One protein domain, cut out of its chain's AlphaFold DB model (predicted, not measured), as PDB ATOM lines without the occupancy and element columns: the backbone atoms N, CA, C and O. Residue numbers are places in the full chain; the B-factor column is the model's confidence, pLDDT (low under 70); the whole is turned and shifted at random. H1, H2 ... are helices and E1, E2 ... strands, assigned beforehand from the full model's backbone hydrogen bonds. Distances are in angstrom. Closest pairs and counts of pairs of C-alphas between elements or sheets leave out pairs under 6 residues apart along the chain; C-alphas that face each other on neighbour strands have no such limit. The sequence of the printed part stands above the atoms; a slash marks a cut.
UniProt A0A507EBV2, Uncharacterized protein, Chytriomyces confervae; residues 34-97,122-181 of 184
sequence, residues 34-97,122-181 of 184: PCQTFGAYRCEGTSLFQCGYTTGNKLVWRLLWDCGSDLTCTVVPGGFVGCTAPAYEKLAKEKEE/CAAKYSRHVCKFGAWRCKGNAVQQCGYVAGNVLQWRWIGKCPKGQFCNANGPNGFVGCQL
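What this domain is: This is residues 34 to 97 and 122 to 181 of the 184 residues of an uncharacterized protein of Chytriomyces confervae (UniProt A0A507EBV2). Two lobes of like build sit together, each a small sandwich in which a twisted three-stranded sheet faces a two-stranded hairpin: E1 E2 E3 with E4 E5, then E6 E7 E8 with E9 E10. The first sandwich has nearly matching planes, the second is more splayed; H1 lies at one end of the first lobe, and residues 122 to 128, with H2, stick out. The printed part has 124 residues with ten named strands and two named helices, in the order E1 to E5, H1, H2, E6 to E10; each sheet is antiparallel and the class is mostly strand. The whole is compact, with a radius of gyration of the C-alphas of 15.2 A and spans of 46 by 33 by 26 A.

How they stand to each other: E1, residues 41 to 44, E2, residues 47 to 54, and E3, residues 58 to 66, form a meander, each strand the antiparallel neighbour of the one before; N 42 and O 49 are 2.9 A apart, N 50 and O 62 2.9 A. E2 bends by 63 degrees at residue 51. The hairpin of E4, residues 72 to 76, and E5, residues 80 to 84, has N 74 and O 82 at 2.9 A. It is face to face with the first sheet, the planes 14 degrees apart; the closest C-alphas of E1 and E4 are those of Cys 43 and Cys 73, 5.6 A. E6, residues 136 to 139, E7, residues 142 to 149, and E8, residues 153 to 161, form the second meander, with N 137 and O 144 at 2.9 A and N 145 and O 157 at 3.1 A. E7 bends by 66 degrees at residue 146. The hairpin of E9, residues 167 to 172, and E10, residues 176 to 180, has N 169 and O 178 at 2.9 A. It is face to face with the second meander, the planes 42 degrees apart; Arg 137 of E6 and Ala 170 of E9 have the closest C-alphas, 4.9 A. The four sheets form a stack of sheets, face to face in turn. Between the lobes, the closest C-alphas of E5 and E7 are those of Thr 84 and Tyr 148, 6.2 A. H1, residues 87 to 96, only grazes the sheet E6 E7 E8, with residues 87 to 88. H2, residues 122 to 126, is not on that sheet. Every O i to N i+4 pair is within hydrogen-bond range in H2, 4 of 6 in H1.

Where its parts are: E1 begins at C-alpha 41, (201.589, 173.105, 111.683). E3 and E8 are each 23.2 A long, E2 19.0 A, E7 18.5 A and H1 15.2 A. E10 ends at C-alpha 180, (209.661, 159.481, 107.527).

The domain as a whole: The C-alphas of Gly 56 and Cys 122 are the two farthest apart, 51.3 A. Residues 98 to 121 are not printed, and C-alphas 97 and 122 are 32.0 A apart across the cut. Of the links printed whole, the one from H2 to E6 is short and the others are tight. The mean pLDDT of the printed part is 72.5; 40 residues are under 70, among them 85 to 97 and 122 to 130.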
ATOM      1  N   PRO A  34     208.210 172.074 123.061       92.06
ATOM      2  CA  PRO A  34     207.227 170.996 123.074       92.06
ATOM      3  C   PRO A  34     205.956 171.358 122.291       92.06
ATOM      4  O   PRO A  34     205.499 172.503 122.296       92.06
ATOM      5  N   CYS A  35     205.356 170.356 121.653       90.69
ATOM      6  CA  CYS A  35     204.077 170.469 120.951       90.69
ATOM      7  C   CYS A  35     203.168 169.277 121.287       90.69
ATOM      8  O   CYS A  35     203.641 168.232 121.730       90.69
ATOM      9  N   GLN A  36     201.851 169.447 121.132       87.75
ATOM     10  CA  GLN A  36     200.865 168.484 121.647       87.75
ATOM     11  C   GLN A  36     200.366 167.486 120.598       87.75
ATOM     12  O   GLN A  36     200.036 166.353 120.937       87.75
ATOM     13  N   THR A  37     200.319 167.883 119.325       84.12
ATOM     14  CA  THR A  37     199.644 167.112 118.272       84.12
ATOM     15  C   THR A  37     200.600 166.832 117.126       84.12
ATOM     16  O   THR A  37     200.965 167.742 116.385       84.12
ATOM     17  N   PHE A  38     200.997 165.568 116.966       80.88
ATOM     18  CA  PHE A  38     201.820 165.129 115.837       80.88
ATOM     19  C   PHE A  38     201.191 165.550 114.502       80.88
ATOM     20  O   PHE A  38     199.998 165.347 114.290       80.88
ATOM     21  N   GLY A  39     201.995 166.133 113.614       75.81
ATOM     22  CA  GLY A  39     201.551 166.616 112.306       75.81
ATOM     23  C   GLY A  39     200.954 168.025 112.308       75.81
ATOM     24  O   GLY A  39     200.772 168.576 111.226       75.81
ATOM     25  N   ALA A  40     200.704 168.644 113.471       83.25
ATOM     26  CA  ALA A  40     200.236 170.028 113.532       83.25
ATOM     27  C   ALA A  40     201.259 170.993 112.917       83.25
ATOM     28  O   ALA A  40     202.466 170.784 113.038       83.25
ATOM     29  N   TYR A  41     200.770 172.068 112.307       85.38
ATOM     30  CA  TYR A  41     201.589 173.105 111.683       85.38
ATOM     31  C   TYR A  41     201.479 174.417 112.446       85.38
ATOM     32  O   TYR A  41     200.424 174.740 112.996       85.38
ATOM     33  N   ARG A  42     202.559 175.194 112.449       86.44
ATOM     34  CA  ARG A  42     202.586 176.527 113.051       86.44
ATOM     35  C   ARG A  42     203.528 177.442 112.283       86.44
ATOM     36  O   ARG A  42     204.609 177.019 111.893       86.44
ATOM     37  N   CYS A  43     203.125 178.693 112.109       86.69
ATOM     38  CA  CYS A  43     204.003 179.742 111.610       86.69
ATOM     39  C   CYS A  43     204.681 180.482 112.768       86.69
ATOM     40  O   CYS A  43     204.042 180.770 113.783       86.69
ATOM     41  N   GLU A  44     205.955 180.818 112.590       87.81
ATOM     42  CA  GLU A  44     206.684 181.784 113.410       87.81
ATOM     43  C   GLU A  44     207.586 182.628 112.500       87.81
ATOM     44  O   GLU A  44     208.474 182.108 111.824       87.81
ATOM     45  N   GLY A  45     207.336 183.939 112.446       83.75
ATOM     46  CA  GLY A  45     207.989 184.814 111.469       83.75
ATOM     47  C   GLY A  45     207.712 184.357 110.030       83.75
ATOM     48  O   GLY A  45     206.566 184.111 109.659       83.75
ATOM     49  N   THR A  46     208.767 184.215 109.223       81.38
ATOM     50  CA  THR A  46     208.701 183.654 107.859       81.38
ATOM     51  C   THR A  46     208.827 182.132 107.828       81.38
ATOM     52  O   THR A  46     208.841 181.545 106.753       81.38
ATOM     53  N   SER A  47     208.920 181.466 108.978       85.00
ATOM     54  CA  SER A  47     209.183 180.031 109.055       85.00
ATOM     55  C   SER A  47     207.927 179.221 109.367       85.00
ATOM     56  O   SER A  47     207.143 179.545 110.261       85.00
ATOM     57  N   LEU A  48     207.759 178.128 108.628       86.56
ATOM     58  CA  LEU A  48     206.774 177.081 108.842       86.56
ATOM     59  C   LEU A  48     207.398 175.955 109.668       86.56
ATOM     60  O   LEU A  48     208.404 175.358 109.280       86.56
ATOM     61  N   PHE A  49     206.748 175.612 110.770       88.81
ATOM     62  CA  PHE A  49     207.112 174.518 111.659       88.81
ATOM     63  C   PHE A  49     206.059 173.416 111.618       88.81
ATOM     64  O   PHE A  49     204.865 173.681 111.462       88.81
ATOM     65  N   GLN A  50     206.503 172.178 111.821       86.56
ATOM     66  CA  GLN A  50     205.630 171.024 112.010       86.56
ATOM     67  C   GLN A  50     205.965 170.318 113.322       86.56
ATOM     68  O   GLN A  50     207.132 170.119 113.668       86.56
ATOM     69  N   CYS A  51     204.930 169.931 114.058       85.50
ATOM     70  CA  CYS A  51     205.058 169.137 115.264       85.50
ATOM     71  C   CYS A  51     205.420 167.694 114.897       85.50
ATOM     72  O   CYS A  51     204.649 166.992 114.237       85.50
ATOM     73  N   GLY A  52     206.596 167.245 115.325       85.06
ATOM     74  CA  GLY A  52     207.125 165.927 114.994       85.06
ATOM     75  C   GLY A  52     207.877 165.295 116.156       85.06
ATOM     76  O   GLY A  52     208.249 165.963 117.119       85.06
ATOM     77  N   TYR A  53     208.112 163.986 116.066       83.50
ATOM     78  CA  TYR A  53     208.889 163.276 117.076       83.50
ATOM     79  C   TYR A  53     210.378 163.639 117.003       83.50
ATOM     80  O   TYR A  53     210.952 163.803 115.919       83.50
ATOM     81  N   THR A  54     210.992 163.725 118.181       83.00
ATOM     82  CA  THR A  54     212.442 163.761 118.401       83.00
ATOM     83  C   THR A  54     212.894 162.531 119.199       83.00
ATOM     84  O   THR A  54     212.086 161.670 119.564       83.00
ATOM     85  N   THR A  55     214.196 162.434 119.471       82.56
ATOM     86  CA  THR A  55     214.795 161.375 120.289       82.56
ATOM     87  C   THR A  55     214.079 161.247 121.635       82.56
ATOM     88  O   THR A  55     213.840 162.234 122.331       82.56
ATOM     89  N   GLY A  56     213.738 160.012 122.012       81.38
ATOM     90  CA  GLY A  56     213.007 159.731 123.250       81.38
ATOM     91  C   GLY A  56     211.487 159.886 123.139       81.38
ATOM     92  O   GLY A  56     210.841 160.104 124.160       81.38
ATOM     93  N   ASN A  57     210.917 159.789 121.928       82.38
ATOM     94  CA  ASN A  57     209.469 159.833 121.660       82.38
ATOM     95  C   ASN A  57     208.771 161.107 122.161       82.38
ATOM     96  O   ASN A  57     207.578 161.105 122.458       82.38
ATOM     97  N   LYS A  58     209.507 162.219 122.239       88.50
ATOM     98  CA  LYS A  58     208.955 163.527 122.604       88.50
ATOM     99  C   LYS A  58     208.502 164.267 121.350       88.50
ATOM    100  O   LYS A  58     209.184 164.207 120.328       88.50
ATOM    101  N   LEU A  59     207.374 164.964 121.429       87.62
ATOM    102  CA  LEU A  59     206.894 165.841 120.363       87.62
ATOM    103  C   LEU A  59     207.459 167.248 120.544       87.62
ATOM    104  O   LEU A  59     207.300 167.855 121.605       87.62
ATOM    105  N   VAL A  60     208.106 167.759 119.498       91.62
ATOM    106  CA  VAL A  60     208.647 169.120 119.454       91.62
ATOM    107  C   VAL A  60     208.361 169.787 118.110       91.62
ATOM    108  O   VAL A  60     208.181 169.112 117.092       91.62
ATOM    109  N   TRP A  61     208.323 171.118 118.099       90.38
ATOM    110  CA  TRP A  61     208.279 171.894 116.864       90.38
ATOM    111  C   TRP A  61     209.605 171.767 116.121       90.38
ATOM    112  O   TRP A  61     210.676 172.015 116.679       90.38
ATOM    113  N   ARG A  62     209.528 171.376 114.851       87.12
ATOM    114  CA  ARG A  62     210.681 171.232 113.963       87.12
ATOM    115  C   ARG A  62     210.500 172.164 112.781       87.12
ATOM    116  O   ARG A  62     209.397 172.232 112.234       87.12
ATOM    117  N   LEU A  63     211.563 172.872 112.403       85.38
ATOM    118  CA  LEU A  63     211.539 173.703 111.206       85.38
ATOM    119  C   LEU A  63     211.224 172.811 110.005       85.38
ATOM    120  O   LEU A  63     211.945 171.850 109.726       85.38
ATOM    121  N   LEU A  64     210.120 173.112 109.330       79.38
ATOM    122  CA  LEU A  64     209.732 172.431 108.106       79.38
ATOM    123  C   LEU A  64     210.234 173.213 106.896       79.38
ATOM    124  O   LEU A  64     210.806 172.617 105.986       79.38
ATOM    125  N   TRP A  65     210.023 174.531 106.884       78.88
ATOM    126  CA  TRP A  65     210.372 175.368 105.743       78.88
ATOM    127  C   TRP A  65     210.524 176.842 106.121       78.88
ATOM    128  O   TRP A  65     209.762 177.335 106.942       78.88
ATOM    129  N   ASP A  66     211.441 177.558 105.474       83.00
ATOM    130  CA  ASP A  66     211.495 179.024 105.518       83.00
ATOM    131  C   ASP A  66     210.884 179.586 104.230       83.00
ATOM    132  O   ASP A  66     211.292 179.229 103.122       83.00
ATOM    133  N   CYS A  67     209.862 180.429 104.363       74.69
ATOM    134  CA  CYS A  67     209.110 180.967 103.237       74.69
ATOM    135  C   CYS A  67     209.949 181.877 102.330       74.69
ATOM    136  O   CYS A  67     209.582 182.044 101.165       74.69
ATOM    137  N   GLY A  68     211.073 182.412 102.816       71.75
ATOM    138  CA  GLY A  68     211.875 183.386 102.076       71.75
ATOM    139  C   GLY A  68     211.235 184.779 102.048       71.75
ATOM    140  O   GLY A  68     210.226 185.027 102.704       71.75
ATOM    141  N   SER A  69     211.835 185.709 101.299       68.62
ATOM    142  CA  SER A  69     211.465 187.136 101.314       68.62
ATOM    143  C   SER A  69     210.128 187.462 100.651       68.62
ATOM    144  O   SER A  69     209.478 188.433 101.026       68.62
ATOM    145  N   ASP A  70     209.718 186.667  99.664       65.94
ATOM    146  CA  ASP A  70     208.608 187.024  98.766       65.94
ATOM    147  C   ASP A  70     207.260 186.454  99.237       65.94
ATOM    148  O   ASP A  70     206.240 186.546  98.548       65.94
ATOM    149  N   LEU A  71     207.261 185.783 100.389       70.75
ATOM    150  CA  LEU A  71     206.166 184.955 100.870       70.75
ATOM    151  C   LEU A  71     206.033 185.092 102.381       70.75
ATOM    152  O   LEU A  71     207.018 185.150 103.112       70.75
ATOM    153  N   THR A  72     204.800 185.056 102.861       78.75
ATOM    154  CA  THR A  72     204.495 185.145 104.289       78.75
ATOM    155  C   THR A  72     204.032 183.780 104.783       78.75
ATOM    156  O   THR A  72     203.219 183.130 104.124       78.75
ATOM    157  N   CYS A  73     204.547 183.316 105.925       81.56
ATOM    158  CA  CYS A  73     203.970 182.152 106.595       81.56
ATOM    159  C   CYS A  73     202.693 182.588 107.297       81.56
ATOM    160  O   CYS A  73     202.763 183.391 108.228       81.56
ATOM    161  N   THR A  74     201.545 182.047 106.898       80.12
ATOM    162  CA  THR A  74     200.271 182.423 107.511       80.12
ATOM    163  C   THR A  74     199.370 181.264 107.834       80.12
ATOM    164  O   THR A  74     199.398 180.204 107.207       80.12
ATOM    165  N   VAL A  75     198.533 181.535 108.828       77.00
ATOM    166  CA  VAL A  75     197.408 180.716 109.244       77.00
ATOM    167  C   VAL A  75     196.161 181.388 108.691       77.00
ATOM    168  O   VAL A  75     195.880 182.528 109.056       77.00
ATOM    169  N   VAL A  76     195.431 180.717 107.803       63.84
ATOM    170  CA  VAL A  76     194.161 181.241 107.277       63.84
ATOM    171  C   VAL A  76     192.977 180.424 107.797       63.84
ATOM    172  O   VAL A  76     193.132 179.227 108.085       63.84
ATOM    173  N   PRO A  77     191.783 181.039 107.896       49.03
ATOM    174  CA  PRO A  77     190.549 180.321 108.194       49.03
ATOM    175  C   PRO A  77     190.359 179.137 107.233       49.03
ATOM    176  O   PRO A  77     190.602 179.247 106.033       49.03
ATOM    177  N   GLY A  78     189.984 177.973 107.766       53.06
ATOM    178  CA  GLY A  78     189.939 176.711 107.007       53.06
ATOM    179  C   GLY A  78     191.149 175.790 107.210       53.06
ATOM    180  O   GLY A  78     191.215 174.728 106.594       53.06
ATOM    181  N   GLY A  79     192.081 176.154 108.099       63.09
ATOM    182  CA  GLY A  79     193.121 175.249 108.606       63.09
ATOM    183  C   GLY A  79     194.395 175.185 107.763       63.09
ATOM    184  O   GLY A  79     195.262 174.352 108.029       63.09
ATOM    185  N   PHE A  80     194.543 176.057 106.764       68.88
ATOM    186  CA  PHE A  80     195.809 176.181 106.054       68.88
ATOM    187  C   PHE A  80     196.817 176.929 106.920       68.88
ATOM    188  O   PHE A  80     196.574 178.044 107.378       68.88
ATOM    189  N   VAL A  81     197.971 176.296 107.095       80.00
ATOM    190  CA  VAL A  81     199.164 176.880 107.694       80.00
ATOM    191  C   VAL A  81     200.302 176.648 106.711       80.00
ATOM    192  O   VAL A  81     200.604 175.497 106.375       80.00
ATOM    193  N   GLY A  82     200.892 177.721 106.194       80.69
ATOM    194  CA  GLY A  82     201.928 177.601 105.174       80.69
ATOM    195  C   GLY A  82     202.352 178.924 104.555       80.69
ATOM    196  O   GLY A  82     201.814 179.985 104.856       80.69
ATOM    197  N   CYS A  83     203.339 178.846 103.668       78.25
ATOM    198  CA  CYS A  83     203.887 180.001 102.966       78.25
ATOM    199  C   CYS A  83     202.971 180.433 101.827       78.25
ATOM    200  O   CYS A  83     202.680 179.633 100.937       78.25
ATOM    201  N   THR A  84     202.586 181.700 101.765       71.81
ATOM    202  CA  THR A  84     201.656 182.208 100.750       71.81
ATOM    203  C   THR A  84     201.914 183.682 100.426       71.81
ATOM    204  O   THR A  84     202.505 184.412 101.217       71.81
ATOM    205  N   ALA A  85     201.569 184.096  99.205       66.94
ATOM    206  CA  ALA A  85     201.865 185.435  98.690       66.94
ATOM    207  C   ALA A  85     200.902 186.482  99.283       66.94
ATOM    208  O   ALA A  85     199.721 186.188  99.349       66.94
ATOM    209  N   PRO A  86     201.311 187.717  99.614       60.78
ATOM    210  CA  PRO A  86     200.505 188.691 100.379       60.78
ATOM    211  C   PRO A  86     199.051 188.935  99.910       60.78
ATOM    212  O   PRO A  86     198.192 189.306 100.703       60.78
ATOM    213  N   ALA A  87     198.745 188.706  98.628       53.41
ATOM    214  CA  ALA A  87     197.432 188.957  98.031       53.41
ATOM    215  C   ALA A  87     196.258 188.167  98.658       53.41
ATOM    216  O   ALA A  87     195.127 188.645  98.584       53.41
ATOM    217  N   TYR A  88     196.478 187.008  99.302       49.06
ATOM    218  CA  TYR A  88     195.367 186.287  99.963       49.06
ATOM    219  C   TYR A  88     194.939 186.940 101.288       49.06
ATOM    220  O   TYR A  88     193.789 186.775 101.676       49.06
ATOM    221  N   GLU A  89     195.814 187.674 101.989       50.88
ATOM    222  CA  GLU A  89     195.470 188.303 103.280       50.88
ATOM    223  C   GLU A  89     194.426 189.418 103.079       50.88
ATOM    224  O   GLU A  89     193.580 189.667 103.937       50.88
ATOM    225  N   LYS A  90     194.445 190.034 101.889       46.06
ATOM    226  CA  LYS A  90     193.467 191.030 101.442       46.06
ATOM    227  C   LYS A  90     192.122 190.390 101.062       46.06
ATOM    228  O   LYS A  90     191.082 190.879 101.482       46.06
ATOM    229  N   LEU A  91     192.150 189.251 100.366       46.34
ATOM    230  CA  LEU A  91     190.942 188.534  99.929       46.34
ATOM    231  C   LEU A  91     190.249 187.748 101.054       46.34
ATOM    232  O   LEU A  91     189.033 187.621 101.034       46.34
ATOM    233  N   ALA A  92     190.985 187.221 102.040       50.09
ATOM    234  CA  ALA A  92     190.382 186.541 103.193       50.09
ATOM    235  C   ALA A  92     189.580 187.513 104.076       50.09
ATOM    236  O   ALA A  92     188.531 187.133 104.583       50.09
ATOM    237  N   LYS A  93     190.039 188.768 104.195       47.62
ATOM    238  CA  LYS A  93     189.294 189.844 104.867       47.62
ATOM    239  C   LYS A  93     188.075 190.302 104.064       47.62
ATOM    240  O   LYS A  93     187.013 190.450 104.646       47.62
ATOM    241  N   GLU A  94     188.192 190.449 102.741       43.34
ATOM    242  CA  GLU A  94     187.040 190.801 101.885       43.34
ATOM    243  C   GLU A  94     185.975 189.689 101.830       43.34
ATOM    244  O   GLU A  94     184.798 189.972 101.637       43.34
ATOM    245  N   LYS A  95     186.349 188.420 102.048       43.44
ATOM    246  CA  LYS A  95     185.403 187.293 102.045       43.44
ATOM    247  C   LYS A  95     184.650 187.091 103.368       43.44
ATOM    248  O   LYS A  95     183.636 186.401 103.364       43.44
ATOM    249  N   GLU A  96     185.115 187.665 104.480       43.62
ATOM    250  CA  GLU A  96     184.352 187.700 105.743       43.62
ATOM    251  C   GLU A  96     183.272 188.797 105.746       43.62
ATOM    252  O   GLU A  96     182.347 188.729 106.551       43.62
ATOM    253  N   GLU A  97     183.336 189.765 104.825       37.25
ATOM    254  CA  GLU A  97     182.381 190.883 104.732       37.25
ATOM    255  C   GLU A  97     181.244 190.640 103.711       37.25
ATOM    256  O   GLU A  97     180.317 191.439 103.624       37.25
ATOM    257  N   CYS A 122     185.331 169.483  81.097       34.22
ATOM    258  CA  CYS A 122     186.486 170.264  80.631       34.22
ATOM    259  C   CYS A 122     187.282 170.856  81.804       34.22
ATOM    260  O   CYS A 122     188.519 170.874  81.765       34.22
ATOM    261  N   ALA A 123     186.589 171.235  82.886       38.62
ATOM    262  CA  ALA A 123     187.236 171.552  84.149       38.62
ATOM    263  C   ALA A 123     187.989 170.325  84.674       38.62
ATOM    264  O   ALA A 123     189.138 170.477  85.046       38.62
ATOM    265  N   ALA A 124     187.466 169.100  84.604       37.47
ATOM    266  CA  ALA A 124     188.198 167.911  85.064       37.47
ATOM    267  C   ALA A 124     189.481 167.605  84.252       37.47
ATOM    268  O   ALA A 124     190.468 167.109  84.808       37.47
ATOM    269  N   LYS A 125     189.527 167.942  82.954       35.72
ATOM    270  CA  LYS A 125     190.693 167.660  82.091       35.72
ATOM    271  C   LYS A 125     191.846 168.662  82.277       35.72
ATOM    272  O   LYS A 125     193.002 168.226  82.249       35.72
ATOM    273  N   TYR A 126     191.544 169.940  82.552       38.47
ATOM    274  CA  TYR A 126     192.526 170.994  82.888       38.47
ATOM    275  C   TYR A 126     192.747 171.191  84.405       38.47
ATOM    276  O   TYR A 126     193.829 171.606  84.821       38.47
ATOM    277  N   SER A 127     191.815 170.756  85.258       41.28
ATOM    278  CA  SER A 127     191.960 170.736  86.730       41.28
ATOM    279  C   SER A 127     192.885 169.636  87.233       41.28
ATOM    280  O   SER A 127     193.169 169.574  88.423       41.28
ATOM    281  N   ARG A 128     193.473 168.814  86.352       41.41
ATOM    282  CA  ARG A 128     194.605 167.956  86.746       41.41
ATOM    283  C   ARG A 128     195.846 168.758  87.168       41.41
ATOM    284  O   ARG A 128     196.756 168.184  87.763       41.41
ATOM    285  N   HIS A 129     195.880 170.064  86.882       47.62
ATOM    286  CA  HIS A 129     196.949 170.977  87.303       47.62
ATOM    287  C   HIS A 129     196.553 171.895  88.467       47.62
ATOM    288  O   HIS A 129     197.442 172.432  89.128       47.62
ATOM    289  N   VAL A 130     195.256 172.027  88.755       65.00
ATOM    290  CA  VAL A 130     194.744 172.852  89.850       65.00
ATOM    291  C   VAL A 130     194.613 171.965  91.079       65.00
ATOM    292  O   VAL A 130     193.870 170.989  91.108       65.00
ATOM    293  N   CYS A 131     195.410 172.257  92.094       70.31
ATOM    294  CA  CYS A 131     195.360 171.543  93.357       70.31
ATOM    295  C   CYS A 131     194.298 172.148  94.281       70.31
ATOM    296  O   CYS A 131     193.959 173.320  94.152       70.31
ATOM    297  N   LYS A 132     193.774 171.366  95.232       77.56
ATOM    298  CA  LYS A 132     192.902 171.907  96.282       77.56
ATOM    299  C   LYS A 132     193.751 172.727  97.247       77.56
ATOM    300  O   LYS A 132     194.735 172.197  97.758       77.56
ATOM    301  N   PHE A 133     193.381 173.983  97.505       73.81
ATOM    302  CA  PHE A 133     194.102 174.847  98.445       73.81
ATOM    303  C   PHE A 133     194.358 174.131  99.781       73.81
ATOM    304  O   PHE A 133     193.457 173.502 100.339       73.81
ATOM    305  N   GLY A 134     195.609 174.163 100.242       70.56
ATOM    306  CA  GLY A 134     196.068 173.483 101.454       70.56
ATOM    307  C   GLY A 134     196.212 171.972 101.381       70.56
ATOM    308  O   GLY A 134     196.677 171.373 102.350       70.56
ATOM    309  N   ALA A 135     195.904 171.343 100.246       79.12
ATOM    310  CA  ALA A 135     196.241 169.945 100.041       79.12
ATOM    311  C   ALA A 135     197.757 169.751 100.059       79.12
ATOM    312  O   ALA A 135     198.521 170.582  99.566       79.12
ATOM    313  N   TRP A 136     198.181 168.604 100.567       81.88
ATOM    314  CA  TRP A 136     199.568 168.185 100.559       81.88
ATOM    315  C   TRP A 136     199.758 166.987  99.640       81.88
ATOM    316  O   TRP A 136     198.844 166.186  99.439       81.88
ATOM    317  N   ARG A 137     200.955 166.848  99.074       82.25
ATOM    318  CA  ARG A 137     201.332 165.647  98.328       82.25
ATOM    319  C   ARG A 137     202.825 165.385  98.383       82.25
ATOM    320  O   ARG A 137     203.629 166.279  98.644       82.25
ATOM    321  N   CYS A 138     203.180 164.174  97.982       84.06
ATOM    322  CA  CYS A 138     204.538 163.817  97.618       84.06
ATOM    323  C   CYS A 138     204.687 163.782  96.096       84.06
ATOM    324  O   CYS A 138     203.896 163.141  95.404       84.06
ATOM    325  N   LYS A 139     205.713 164.450  95.561       83.06
ATOM    326  CA  LYS A 139     206.154 164.290  94.166       83.06
ATOM    327  C   LYS A 139     207.544 163.661  94.177       83.06
ATOM    328  O   LYS A 139     208.546 164.348  94.373       83.06
ATOM    329  N   GLY A 140     207.606 162.340  94.012       85.19
ATOM    330  CA  GLY A 140     208.824 161.580  94.303       85.19
ATOM    331  C   GLY A 140     209.172 161.691  95.791       85.19
ATOM    332  O   GLY A 140     208.308 161.475  96.634       85.19
ATOM    333  N   ASN A 141     210.409 162.084  96.113       85.38
ATOM    334  CA  ASN A 141     210.851 162.286  97.501       85.38
ATOM    335  C   ASN A 141     210.723 163.737  97.999       85.38
ATOM    336  O   ASN A 141     211.427 164.141  98.923       85.38
ATOM    337  N   ALA A 142     209.901 164.549  97.333       82.88
ATOM    338  CA  ALA A 142     209.678 165.940  97.694       82.88
ATOM    339  C   ALA A 142     208.270 166.156  98.244       82.88
ATOM    340  O   ALA A 142     207.298 165.677  97.654       82.88
ATOM    341  N   VAL A 143     208.186 166.931  99.323       82.25
ATOM    342  CA  VAL A 143     206.938 167.386  99.930       82.25
ATOM    343  C   VAL A 143     206.467 168.630  99.182       82.25
ATOM    344  O   VAL A 143     207.247 169.551  98.916       82.25
ATOM    345  N   GLN A 144     205.190 168.652  98.816       83.19
ATOM    346  CA  GLN A 144     204.551 169.796  98.182       83.19
ATOM    347  C   GLN A 144     203.250 170.156  98.892       83.19
ATOM    348  O   GLN A 144     202.495 169.266  99.279       83.19
ATOM    349  N   GLN A 145     202.967 171.453  98.991       81.75
ATOM    350  CA  GLN A 145     201.688 171.981  99.463       81.75
ATOM    351  C   GLN A 145     201.052 172.790  98.339       81.75
ATOM    352  O   GLN A 145     201.731 173.505  97.597       81.75
ATOM    353  N   CYS A 146     199.746 172.653  98.190       79.12
ATOM    354  CA  CYS A 146     198.975 173.482  97.295       79.12
ATOM    355  C   CYS A 146     198.739 174.851  97.928       79.12
ATOM    356  O   CYS A 146     198.130 174.948  98.995       79.12
ATOM    357  N   GLY A 147     199.181 175.899  97.247       70.44
ATOM    358  CA  GLY A 147     198.970 177.271  97.682       70.44
ATOM    359  C   GLY A 147     198.843 178.205  96.492       70.44
ATOM    360  O   GLY A 147     199.156 177.834  95.357       70.44
ATOM    361  N   TYR A 148     198.389 179.422  96.764       66.12
ATOM    362  CA  TYR A 148     198.356 180.473  95.760       66.12
ATOM    363  C   TYR A 148     199.777 180.926  95.406       66.12
ATOM    364  O   TYR A 148     200.665 181.007  96.268       66.12
ATOM    365  N   VAL A 149     199.981 181.198  94.121       64.31
ATOM    366  CA  VAL A 149     201.183 181.834  93.566       64.31
ATOM    367  C   VAL A 149     200.821 183.179  92.928       64.31
ATOM    368  O   VAL A 149     199.650 183.570  92.898       64.31
ATOM    369  N   ALA A 150     201.826 183.907  92.430       52.12
ATOM    370  CA  ALA A 150     201.615 185.144  91.680       52.12
ATOM    371  C   ALA A 150     200.591 184.939  90.547       52.12
ATOM    372  O   ALA A 150     200.596 183.910  89.875       52.12
ATOM    373  N   GLY A 151     199.691 185.908  90.362       56.31
ATOM    374  CA  GLY A 151     198.565 185.779  89.430       56.31
ATOM    375  C   GLY A 151     197.342 185.045  89.995       56.31
ATOM    376  O   GLY A 151     196.428 184.744  89.241       56.31
ATOM    377  N   ASN A 152     197.304 184.779  91.308       58.44
ATOM    378  CA  ASN A 152     196.154 184.197  92.015       58.44
ATOM    379  C   ASN A 152     195.741 182.795  91.520       58.44
ATOM    380  O   ASN A 152     194.572 182.415  91.551       58.44
ATOM    381  N   VAL A 153     196.715 182.002  91.073       61.56
ATOM    382  CA  VAL A 153     196.494 180.625  90.612       61.56
ATOM    383  C   VAL A 153     196.912 179.642  91.705       61.56
ATOM    384  O   VAL A 153     197.922 179.845  92.381       61.56
ATOM    385  N   LEU A 154     196.146 178.560  91.882       66.19
ATOM    386  CA  LEU A 154     196.528 177.453  92.760       66.19
ATOM    387  C   LEU A 154     197.542 176.551  92.067       66.19
ATOM    388  O   LEU A 154     197.269 175.981  91.009       66.19
ATOM    389  N   GLN A 155     198.699 176.379  92.702       73.75
ATOM    390  CA  GLN A 155     199.767 175.541  92.177       73.75
ATOM    391  C   GLN A 155     200.429 174.722  93.285       73.75
ATOM    392  O   GLN A 155     200.492 175.114  94.450       73.75
ATOM    393  N   TRP A 156     200.949 173.552  92.909       77.50
ATOM    394  CA  TRP A 156     201.765 172.730  93.794       77.50
ATOM    395  C   TRP A 156     203.124 173.372  94.024       77.50
ATOM    396  O   TRP A 156     203.954 173.433  93.112       77.50
ATOM    397  N   ARG A 157     203.364 173.791  95.260       77.19
ATOM    398  CA  ARG A 157     204.590 174.468  95.663       77.19
ATOM    399  C   ARG A 157     205.520 173.505  96.364       77.19
ATOM    400  O   ARG A 157     205.082 172.586  97.048       77.19
ATOM    401  N   TRP A 158     206.812 173.691  96.147       76.56
ATOM    402  CA  TRP A 158     207.832 172.865  96.769       76.56
ATOM    403  C   TRP A 158     208.044 173.307  98.217       76.56
ATOM    404  O   TRP A 158     208.294 174.484  98.452       76.56
ATOM    405  N   ILE A 159     207.909 172.369  99.156       77.69
ATOM    406  CA  ILE A 159     208.085 172.600 100.601       77.69
ATOM    407  C   ILE A 159     209.344 171.914 101.117       77.69
ATOM    408  O   ILE A 159     209.730 172.108 102.252       77.69
ATOM    409  N   GLY A 160     209.983 171.052 100.333       76.31
ATOM    410  CA  GLY A 160     211.228 170.429 100.754       76.31
ATOM    411  C   GLY A 160     211.481 169.090 100.097       76.31
ATOM    412  O   GLY A 160     210.585 168.457  99.532       76.31
ATOM    413  N   LYS A 161     212.730 168.639 100.201       83.62
ATOM    414  CA  LYS A 161     213.139 167.285  99.825       83.62
ATOM    415  C   LYS A 161     213.419 166.483 101.073       83.62
ATOM    416  O   LYS A 161     214.165 166.938 101.936       83.62
ATOM    417  N   CYS A 162     212.933 165.253 101.101       83.06
ATOM    418  CA  CYS A 162     213.329 164.339 102.148       83.06
ATOM    419  C   CYS A 162     214.811 163.957 102.012       83.06
ATOM    420  O   CYS A 162     215.271 163.673 100.895       83.06
ATOM    421  N   PRO A 163     215.566 163.963 103.130       82.12
ATOM    422  CA  PRO A 163     216.951 163.516 103.164       82.12
ATOM    423  C   PRO A 163     217.120 162.090 102.629       82.12
ATOM    424  O   PRO A 163     216.169 161.307 102.551       82.12
ATOM    425  N   LYS A 164     218.359 161.722 102.282       84.00
ATOM    426  CA  LYS A 164     218.674 160.337 101.902       84.00
ATOM    427  C   LYS A 164     218.283 159.382 103.037       84.00
ATOM    428  O   LYS A 164     218.555 159.662 104.198       84.00
ATOM    429  N   GLY A 165     217.652 158.263 102.681       82.56
ATOM    430  CA  GLY A 165     217.149 157.275 103.645       82.56
ATOM    431  C   GLY A 165     215.792 157.618 104.270       82.56
ATOM    432  O   GLY A 165     215.316 156.857 105.104       82.56
ATOM    433  N   GLN A 166     215.162 158.728 103.873       85.38
ATOM    434  CA  GLN A 166     213.791 159.068 104.255       85.38
ATOM    435  C   GLN A 166     212.873 159.086 103.034       85.38
ATOM    436  O   GLN A 166     213.304 159.397 101.919       85.38
ATOM    437  N   PHE A 167     211.600 158.791 103.276       85.12
ATOM    438  CA  PHE A 167     210.524 158.762 102.299       85.12
ATOM    439  C   PHE A 167     209.526 159.875 102.591       85.12
ATOM    440  O   PHE A 167     209.130 160.086 103.739       85.12
ATOM    441  N   CYS A 168     209.102 160.567 101.540       84.06
ATOM    442  CA  CYS A 168     207.980 161.487 101.628       84.06
ATOM    443  C   CYS A 168     206.682 160.705 101.864       84.06
ATOM    444  O   CYS A 168     206.364 159.783 101.109       84.06
ATOM    445  N   ASN A 169     205.917 161.114 102.871       84.50
ATOM    446  CA  ASN A 169     204.549 160.677 103.109       84.50
ATOM    447  C   ASN A 169     203.656 161.914 103.208       84.50
ATOM    448  O   ASN A 169     204.010 162.847 103.915       84.50
ATOM    449  N   ALA A 170     202.531 161.932 102.494       79.94
ATOM    450  CA  ALA A 170     201.564 163.030 102.521       79.94
ATOM    451  C   ALA A 170     200.166 162.613 102.999       79.94
ATOM    452  O   ALA A 170     199.253 163.429 102.981       79.94
ATOM    453  N   ASN A 171     200.014 161.357 103.417       74.75
ATOM    454  CA  ASN A 171     198.781 160.785 103.951       74.75
ATOM    455  C   ASN A 171     199.108 159.917 105.177       74.75
ATOM    456  O   ASN A 171     198.604 158.803 105.324       74.75
ATOM    457  N   GLY A 172     200.031 160.382 106.020       67.56
ATOM    458  CA  GLY A 172     200.427 159.655 107.215       67.56
ATOM    459  C   GLY A 172     199.344 159.669 108.298       67.56
ATOM    460  O   GLY A 172     198.377 160.435 108.211       67.56
ATOM    461  N   PRO A 173     199.507 158.846 109.351       63.72
ATOM    462  CA  PRO A 173     198.599 158.833 110.493       63.72
ATOM    463  C   PRO A 173     198.364 160.249 111.032       63.72
ATOM    464  O   PRO A 173     199.311 161.026 111.160       63.72
ATOM    465  N   ASN A 174     197.107 160.577 111.341       60.75
ATOM    466  CA  ASN A 174     196.680 161.898 111.826       60.75
ATOM    467  C   ASN A 174     196.985 163.067 110.869       60.75
ATOM    468  O   ASN A 174     197.199 164.191 111.312       60.75
ATOM    469  N   GLY A 175     197.010 162.814 109.556       65.81
ATOM    470  CA  GLY A 175     197.252 163.861 108.558       65.81
ATOM    471  C   GLY A 175     198.716 164.287 108.472       65.81
ATOM    472  O   GLY A 175     199.006 165.390 108.017       65.81
ATOM    473  N   PHE A 176     199.647 163.432 108.911       73.12
ATOM    474  CA  PHE A 176     201.070 163.712 108.789       73.12
ATOM    475  C   PHE A 176     201.487 163.855 107.328       73.12
ATOM    476  O   PHE A 176     201.249 162.971 106.497       73.12
ATOM    477  N   VAL A 177     202.194 164.950 107.055       80.56
ATOM    478  CA  VAL A 177     202.855 165.182 105.777       80.56
ATOM    479  C   VAL A 177     204.289 165.592 106.025       80.56
ATOM    480  O   VAL A 177     204.539 166.634 106.622       80.56
ATOM    481  N   GLY A 178     205.236 164.793 105.559       82.31
ATOM    482  CA  GLY A 178     206.643 165.052 105.784       82.31
ATOM    483  C   GLY A 178     207.509 163.851 105.456       82.31
ATOM    484  O   GLY A 178     207.115 162.931 104.738       82.31
ATOM    485  N   CYS A 179     208.721 163.881 105.987       84.38
ATOM    486  CA  CYS A 179     209.724 162.861 105.745       84.38
ATOM    487  C   CYS A 179     209.752 161.863 106.898       84.38
ATOM    488  O   CYS A 179     209.878 162.247 108.060       84.38
ATOM    489  N   GLN A 180     209.643 160.581 106.568       84.06
ATOM    490  CA  GLN A 180     209.661 159.481 107.527       84.06
ATOM    491  C   GLN A 180     210.678 158.419 107.105       84.06
ATOM    492  O   GLN A 180     210.990 158.263 105.929       84.06
ATOM    493  N   LEU A 181     211.227 157.690 108.077       79.50
ATOM    494  CA  LEU A 181     212.233 156.651 107.820       79.50
ATOM    495  C   LEU A 181     211.631 155.400 107.167       79.50
ATOM    496  O   LEU A 181     212.330 154.643 106.500       79.50
TER     497      LEU A 181